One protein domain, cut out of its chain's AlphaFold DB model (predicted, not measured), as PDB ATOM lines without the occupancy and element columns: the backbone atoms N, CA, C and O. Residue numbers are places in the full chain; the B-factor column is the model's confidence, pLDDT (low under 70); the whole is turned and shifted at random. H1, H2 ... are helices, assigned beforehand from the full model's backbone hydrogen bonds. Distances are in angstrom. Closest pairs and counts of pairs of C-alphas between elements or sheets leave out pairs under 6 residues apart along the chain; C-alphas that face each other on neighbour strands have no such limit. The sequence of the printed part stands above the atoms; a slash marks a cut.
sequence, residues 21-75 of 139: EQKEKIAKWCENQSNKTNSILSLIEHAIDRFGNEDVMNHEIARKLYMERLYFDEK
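Overview. This is residues 21 to 75 of the 139 residues of an uncharacterized protein of Bacillus paralicheniformis (UniProt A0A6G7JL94). Three helices make an open bracket: H2, the longest, is the bar, H1 sits at its first end and H3 beyond its last end, and H1 and H3 both extend to the same side of the bar, with empty space between them. The helices scarcely pack on one another. The printed part has 55 residues with three named helices, in the order H1, H2, H3, and no named strand; the class is all helix. The whole is loose, with a radius of gyration of the C-alphas of 14.1 A and spans of 32 by 25 by 23 A.

Arrangement. H2, residues 36 to 51, touches no helix. H1, residues 21 to 31, is close to H2 but not clearly touching it; their closest C-alphas, those of Cys 30 and Lys 36, are 6.2 A apart. H1 and H2 run opposite ways at a steep tilt of 69 degrees, only just short of about perpendicular, and their centres are 17.9 A apart. H3, residues 59 to 73, is apart from H2, but only just: their closest C-alphas are 8.4 A apart. H1 and H3 are apart. In H1, H2 and H3 every O i to N i+4 pair is within hydrogen-bond range.

Along the chain. H2, 16 residues, measures 22.2 A from C-alpha 36 at (120.613, 116.012, 150.698) to C-alpha 51. H1, 11 residues, measures 15.4 A and begins with C-alpha 21 at (112.847, 110.361, 168.115). H3, 15 residues, measures 21.4 A and ends with C-alpha 73 at (112.842, 135.886, 170.117).

Size, cuts and confidence. The two C-alphas farthest apart, those of Ser 34 and Glu 60, are 34.9 A apart. The printed part has no cut. The link from H1 to H2 is tight, with 4 residues, and that from H2 to H3 is short, with 7. Residues 66 to 75, of which 66 to 73 belong to H3, stand free. The mean pLDDT of the printed part is 82.3, and residues 71 to 75 are under 70.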
ATOM      1  N   GLU A  21     113.556 109.110 168.439       90.44
ATOM      2  CA  GLU A  21     112.847 110.361 168.115       90.44
ATOM      3  C   GLU A  21     113.722 111.386 167.350       90.44
ATOM      4  O   GLU A  21     113.251 112.128 166.488       90.44
ATOM      5  N   GLN A  22     115.027 111.436 167.643       86.06
ATOM      6  CA  GLN A  22     115.973 112.312 166.942       86.06
ATOM      7  C   GLN A  22     116.404 111.725 165.592       86.06
ATOM      8  O   GLN A  22     116.601 112.487 164.647       86.06
ATOM      9  N   LYS A  23     116.536 110.396 165.476       88.88
ATOM     10  CA  LYS A  23     116.791 109.729 164.191       88.88
ATOM     11  C   LYS A  23     115.598 109.892 163.253       88.88
ATOM     12  O   LYS A  23     115.811 110.257 162.107       88.88
ATOM     13  N   GLU A  24     114.372 109.702 163.743       91.25
ATOM     14  CA  GLU A  24     113.123 109.908 162.994       91.25
ATOM     15  C   GLU A  24     113.027 111.337 162.445       91.25
ATOM     16  O   GLU A  24     112.796 111.535 161.252       91.25
ATOM     17  N   LYS A  25     113.288 112.344 163.290       90.25
ATOM     18  CA  LYS A  25     113.315 113.759 162.879       90.25
ATOM     19  C   LYS A  25     114.366 114.036 161.798       90.25
ATOM     20  O   LYS A  25     114.071 114.753 160.844       90.25
ATOM     21  N   ILE A  26     115.561 113.449 161.907       88.00
ATOM     22  CA  ILE A  26     116.615 113.587 160.888       88.00
ATOM     23  C   ILE A  26     116.250 112.824 159.602       88.00
ATOM     24  O   ILE A  26     116.460 113.351 158.513       88.00
ATOM     25  N   ALA A  27     115.675 111.623 159.701       88.25
ATOM     26  CA  ALA A  27     115.256 110.817 158.554       88.25
ATOM     27  C   ALA A  27     114.174 111.540 157.737       88.25
ATOM     28  O   ALA A  27     114.376 111.785 156.548       88.25
ATOM     29  N   LYS A  28     113.109 112.008 158.400       92.69
ATOM     30  CA  LYS A  28     112.034 112.796 157.781       92.69
ATOM     31  C   LYS A  28     112.549 114.105 157.168       92.69
ATOM     32  O   LYS A  28     112.113 114.494 156.088       92.69
ATOM     33  N   TRP A  29     113.503 114.784 157.816       92.75
ATOM     34  CA  TRP A  29     114.145 115.963 157.218       92.75
ATOM     35  C   TRP A  29     114.918 115.603 155.942       92.75
ATOM     36  O   TRP A  29     114.763 116.291 154.933       92.75
ATOM     37  N   CYS A  30     115.701 114.518 155.967       88.62
ATOM     38  CA  CYS A  30     116.454 114.019 154.816       88.62
ATOM     39  C   CYS A  30     115.536 113.614 153.653       88.62
ATOM     40  O   CYS A  30     115.866 113.892 152.503       88.62
ATOM     41  N   GLU A  31     114.412 112.952 153.925       91.56
ATOM     42  CA  GLU A  31     113.411 112.558 152.920       91.56
ATOM     43  C   GLU A  31     112.793 113.770 152.214       91.56
ATOM     44  O   GLU A  31     112.597 113.735 151.002       91.56
ATOM     45  N   ASN A  32     112.602 114.875 152.939       92.50
ATOM     46  CA  ASN A  32     112.119 116.138 152.384       92.50
ATOM     47  C   ASN A  32     113.169 116.910 151.546       92.50
ATOM     48  O   ASN A  32     112.829 117.953 150.987       92.50
ATOM     49  N   GLN A  33     114.431 116.458 151.453       90.12
ATOM     50  CA  GLN A  33     115.469 117.136 150.656       90.12
ATOM     51  C   GLN A  33     115.591 116.549 149.244       90.12
ATOM     52  O   GLN A  33     115.963 115.386 149.077       90.12
ATOM     53  N   SER A  34     115.413 117.392 148.221       90.38
ATOM     54  CA  SER A  34     115.668 117.038 146.815       90.38
ATOM     55  C   SER A  34     117.145 116.728 146.534       90.38
ATOM     56  O   SER A  34     117.450 115.813 145.774       90.38
ATOM     57  N   ASN A  35     118.073 117.439 147.185       89.06
ATOM     58  CA  ASN A  35     119.503 117.127 147.183       89.06
ATOM     59  C   ASN A  35     120.079 117.261 148.601       89.06
ATOM     60  O   ASN A  35     120.517 118.329 149.018       89.06
ATOM     61  N   LYS A  36     120.107 116.133 149.320       87.56
ATOM     62  CA  LYS A  36     120.613 116.012 150.698       87.56
ATOM     63  C   LYS A  36     122.014 116.609 150.872       87.56
ATOM     64  O   LYS A  36     122.246 117.308 151.852       87.56
ATOM     65  N   THR A  37     122.930 116.360 149.933       85.12
ATOM     66  CA  THR A  37     124.319 116.836 150.013       85.12
ATOM     67  C   THR A  37     124.385 118.356 149.937       85.12
ATOM     68  O   THR A  37     124.988 118.976 150.809       85.12
ATOM     69  N   ASN A  38     123.717 118.966 148.954       86.56
ATOM     70  CA  ASN A  38     123.717 120.424 148.812       86.56
ATOM     71  C   ASN A  38     122.960 121.100 149.967       86.56
ATOM     72  O   ASN A  38     123.458 122.084 150.500       86.56
ATOM     73  N   SER A  39     121.829 120.543 150.428       87.88
ATOM     74  CA  SER A  39     121.127 121.055 151.618       87.88
ATOM     75  C   SER A  39     122.020 121.051 152.867       87.88
ATOM     76  O   SER A  39     121.970 121.989 153.656       87.88
ATOM     77  N   ILE A  40     122.850 120.018 153.060       88.19
ATOM     78  CA  ILE A  40     123.809 119.959 154.178       88.19
ATOM     79  C   ILE A  40     124.941 120.976 153.988       88.19
ATOM     80  O   ILE A  40     125.297 121.652 154.950       88.19
ATOM     81  N   LEU A  41     125.488 121.111 152.775       88.19
ATOM     82  CA  LEU A  41     126.551 122.081 152.493       88.19
ATOM     83  C   LEU A  41     126.077 123.519 152.725       88.19
ATOM     84  O   LEU A  41     126.728 124.228 153.481       88.19
ATOM     85  N   SER A  42     124.913 123.921 152.214       88.44
ATOM     86  CA  SER A  42     124.419 125.291 152.419       88.44
ATOM     87  C   SER A  42     123.961 125.585 153.852       88.44
ATOM     88  O   SER A  42     124.049 126.724 154.301       88.44
ATOM     89  N   LEU A  43     123.575 124.566 154.631       87.25
ATOM     90  CA  LEU A  43     123.422 124.716 156.085       87.25
ATOM     91  C   LEU A  43     124.766 124.948 156.801       87.25
ATOM     92  O   LEU A  43     124.797 125.661 157.802       87.25
ATOM     93  N   ILE A  44     125.863 124.366 156.306       87.12
ATOM     94  CA  ILE A  44     127.220 124.596 156.831       87.12
ATOM     95  C   ILE A  44     127.743 125.970 156.389       87.12
ATOM     96  O   ILE A  44     128.284 126.691 157.221       87.12
ATOM     97  N   GLU A  45     127.530 126.369 155.132       87.38
ATOM     98  CA  GLU A  45     127.874 127.701 154.607       87.38
ATOM     99  C   GLU A  45     127.195 128.799 155.441       87.38
ATOM    100  O   GLU A  45     127.883 129.625 156.036       87.38
ATOM    101  N   HIS A  46     125.873 128.730 155.636       84.81
ATOM    102  CA  HIS A  46     125.149 129.689 156.481       84.81
ATOM    103  C   HIS A  46     125.555 129.659 157.966       84.81
ATOM    104  O   HIS A  46     125.448 130.678 158.652       84.81
ATOM    105  N   ALA A  47     126.021 128.518 158.486       82.56
ATOM    106  CA  ALA A  47     126.579 128.453 159.835       82.56
ATOM    107  C   ALA A  47     127.941 129.165 159.918       82.56
ATOM    108  O   ALA A  47     128.186 129.878 160.890       82.56
ATOM    109  N   ILE A  48     128.791 129.032 158.895       84.88
ATOM    110  CA  ILE A  48     130.083 129.732 158.802       84.88
ATOM    111  C   ILE A  48     129.872 131.240 158.600       84.88
ATOM    112  O   ILE A  48     130.538 132.034 159.262       84.88
ATOM    113  N   ASP A  49     128.916 131.648 157.760       81.12
ATOM    114  CA  ASP A  49     128.588 133.063 157.528       81.12
ATOM    115  C   ASP A  49     128.113 133.773 158.808       81.12
ATOM    116  O   ASP A  49     128.439 134.940 159.031       81.12
ATOM    117  N   ARG A  50     127.342 133.079 159.663       75.12
ATOM    118  CA  ARG A  50     126.771 133.655 160.896       75.12
ATOM    119  C   ARG A  50     127.678 133.518 162.122       75.12
ATOM    120  O   ARG A  50     127.678 134.411 162.967       75.12
ATOM    121  N   PHE A  51     128.414 132.414 162.251       76.44
ATOM    122  CA  PHE A  51     129.164 132.067 163.471       76.44
ATOM    123  C   PHE A  51     130.685 131.993 163.267       76.44
ATOM    124  O   PHE A  51     131.428 131.773 164.224       76.44
ATOM    125  N   GLY A  52     131.164 132.204 162.039       82.94
ATOM    126  CA  GLY A  52     132.571 132.083 161.678       82.94
ATOM    127  C   GLY A  52     133.053 130.631 161.605       82.94
ATOM    128  O   GLY A  52     132.283 129.676 161.611       82.94
ATOM    129  N   ASN A  53     134.375 130.465 161.555       84.19
ATOM    130  CA  ASN A  53     135.037 129.154 161.516       84.19
ATOM    131  C   ASN A  53     135.367 128.623 162.931       84.19
ATOM    132  O   ASN A  53     136.342 127.891 163.110       84.19
ATOM    133  N   GLU A  54     134.611 129.046 163.947       83.06
ATOM    134  CA  GLU A  54     134.816 128.651 165.345       83.06
ATOM    135  C   GLU A  54     134.037 127.370 165.688       83.06
ATOM    136  O   GLU A  54     133.015 127.053 165.080       83.06
ATOM    137  N   ASP A  55     134.515 126.610 166.678       81.44
ATOM    138  CA  ASP A  55     133.819 125.403 167.126       81.44
ATOM    139  C   ASP A  55     132.513 125.768 167.850       81.44
ATOM    140  O   ASP A  55     132.524 126.249 168.983       81.44
ATOM    141  N   VAL A  56     131.374 125.488 167.215       77.56
ATOM    142  CA  VAL A  56     130.031 125.696 167.783       77.56
ATOM    143  C   VAL A  56     129.759 124.864 169.047       77.56
ATOM    144  O   VAL A  56     128.838 125.188 169.799       77.56
ATOM    145  N   MET A  57     130.553 123.819 169.310       78.94
ATOM    146  CA  MET A  57     130.501 123.027 170.545       78.94
ATOM    147  C   MET A  57     131.359 123.613 171.678       78.94
ATOM    148  O   MET A  57     131.229 123.169 172.823       78.94
ATOM    149  N   ASN A  58     132.200 124.620 171.408       85.62
ATOM    150  CA  ASN A  58     132.917 125.357 172.447       85.62
ATOM    151  C   ASN A  58     131.900 126.033 173.381       85.62
ATOM    152  O   ASN A  58     130.995 126.737 172.933       85.62
ATOM    153  N   HIS A  59     132.075 125.850 174.691       83.56
ATOM    154  CA  HIS A  59     131.211 126.400 175.734       83.56
ATOM    155  C   HIS A  59     130.953 127.912 175.587       83.56
ATOM    156  O   HIS A  59     129.832 128.361 175.825       83.56
ATOM    157  N   GLU A  60     131.944 128.704 175.162       79.94
ATOM    158  CA  GLU A  60     131.734 130.140 174.937       79.94
ATOM    159  C   GLU A  60     130.807 130.425 173.754       79.94
ATOM    160  O   GLU A  60     129.981 131.334 173.831       79.94
ATOM    161  N   ILE A  61     130.907 129.643 172.679       79.44
ATOM    162  CA  ILE A  61     130.110 129.822 171.462       79.44
ATOM    163  C   ILE A  61     128.702 129.284 171.686       79.44
ATOM    164  O   ILE A  61     127.739 130.013 171.472       79.44
ATOM    165  N   ALA A  62     128.565 128.097 172.278       80.38
ATOM    166  CA  ALA A  62     127.285 127.569 172.748       80.38
ATOM    167  C   ALA A  62     126.554 128.549 173.693       80.38
ATOM    168  O   ALA A  62     125.338 128.723 173.587       80.38
ATOM    169  N   ARG A  63     127.284 129.247 174.580       80.19
ATOM    170  CA  ARG A  63     126.713 130.289 175.451       80.19
ATOM    171  C   ARG A  63     126.310 131.552 174.682       80.19
ATOM    172  O   ARG A  63     125.237 132.080 174.971       80.19
ATOM    173  N   LYS A  64     127.121 132.029 173.726       79.69
ATOM    174  CA  LYS A  64     126.765 133.158 172.840       79.69
ATOM    175  C   LYS A  64     125.490 132.832 172.052       79.69
ATOM    176  O   LYS A  64     124.519 133.565 172.188       79.69
ATOM    177  N   LEU A  65     125.454 131.688 171.364       78.31
ATOM    178  CA  LEU A  65     124.310 131.174 170.592       78.31
ATOM    179  C   LEU A  65     123.018 131.080 171.419       78.31
ATOM    180  O   LEU A  65     121.940 131.461 170.962       78.31
ATOM    181  N   TYR A  66     123.113 130.565 172.649       80.50
ATOM    182  CA  TYR A  66     121.955 130.441 173.535       80.50
ATOM    183  C   TYR A  66     121.422 131.809 173.992       80.50
ATOM    184  O   TYR A  66     120.211 132.021 173.997       80.50
ATOM    185  N   MET A  67     122.311 132.746 174.334       78.44
ATOM    186  CA  MET A  67     121.923 134.109 174.719       78.44
ATOM    187  C   MET A  67     121.365 134.897 173.529       78.44
ATOM    188  O   MET A  67     120.335 135.550 173.662       78.44
ATOM    189  N   GLU A  68     121.993 134.786 172.357       75.44
ATOM    190  CA  GLU A  68     121.527 135.359 171.090       75.44
ATOM    191  C   GLU A  68     120.072 134.956 170.823       75.44
ATOM    192  O   GLU A  68     119.211 135.823 170.673       75.44
ATOM    193  N   ARG A  69     119.764 133.654 170.881       74.62
ATOM    194  CA  ARG A  69     118.396 133.148 170.710       74.62
ATOM    195  C   ARG A  69     117.385 133.835 171.639       74.62
ATOM    196  O   ARG A  69     116.339 134.265 171.164       74.62
ATOM    197  N   LEU A  70     117.704 133.958 172.930       75.88
ATOM    198  CA  LEU A  70     116.812 134.585 173.914       75.88
ATOM    199  C   LEU A  70     116.539 136.067 173.609       75.88
ATOM    200  O   LEU A  70     115.414 136.523 173.790       75.88
ATOM    201  N   TYR A  71     117.538 136.816 173.133       66.69
ATOM    202  CA  TYR A  71     117.372 138.243 172.834       66.69
ATOM    203  C   TYR A  71     116.671 138.523 171.496       66.69
ATOM    204  O   TYR A  71     116.018 139.561 171.370       66.69
ATOM    205  N   PHE A  72     116.778 137.625 170.512       63.06
ATOM    206  CA  PHE A  72     116.112 137.793 169.214       63.06
ATOM    207  C   PHE A  72     114.626 137.385 169.238       63.06
ATOM    208  O   PHE A  72     113.820 138.079 168.613       63.06
ATOM    209  N   ASP A  73     114.242 136.348 170.002       58.56
ATOM    210  CA  ASP A  73     112.842 135.886 170.117       58.56
ATOM    211  C   ASP A  73     111.880 136.993 170.632       58.56
ATOM    212  O   ASP A  73     110.713 137.027 170.241       58.56
ATOM    213  N   GLU A  74     112.350 137.939 171.461       54.78
ATOM    214  CA  GLU A  74     111.511 139.021 172.016       54.78
ATOM    215  C   GLU A  74     111.273 140.217 171.075       54.78
ATOM    216  O   GLU A  74     110.338 140.989 171.308       54.78
ATOM    217  N   LYS A  75     112.128 140.442 170.064       52.09
ATOM    218  CA  LYS A  75     112.160 141.732 169.336       52.09
ATOM    219  C   LYS A  75     112.176 141.643 167.817       52.09
ATOM    220  O   LYS A  75     111.645 142.554 167.187       52.09
TER     221      LYS A  75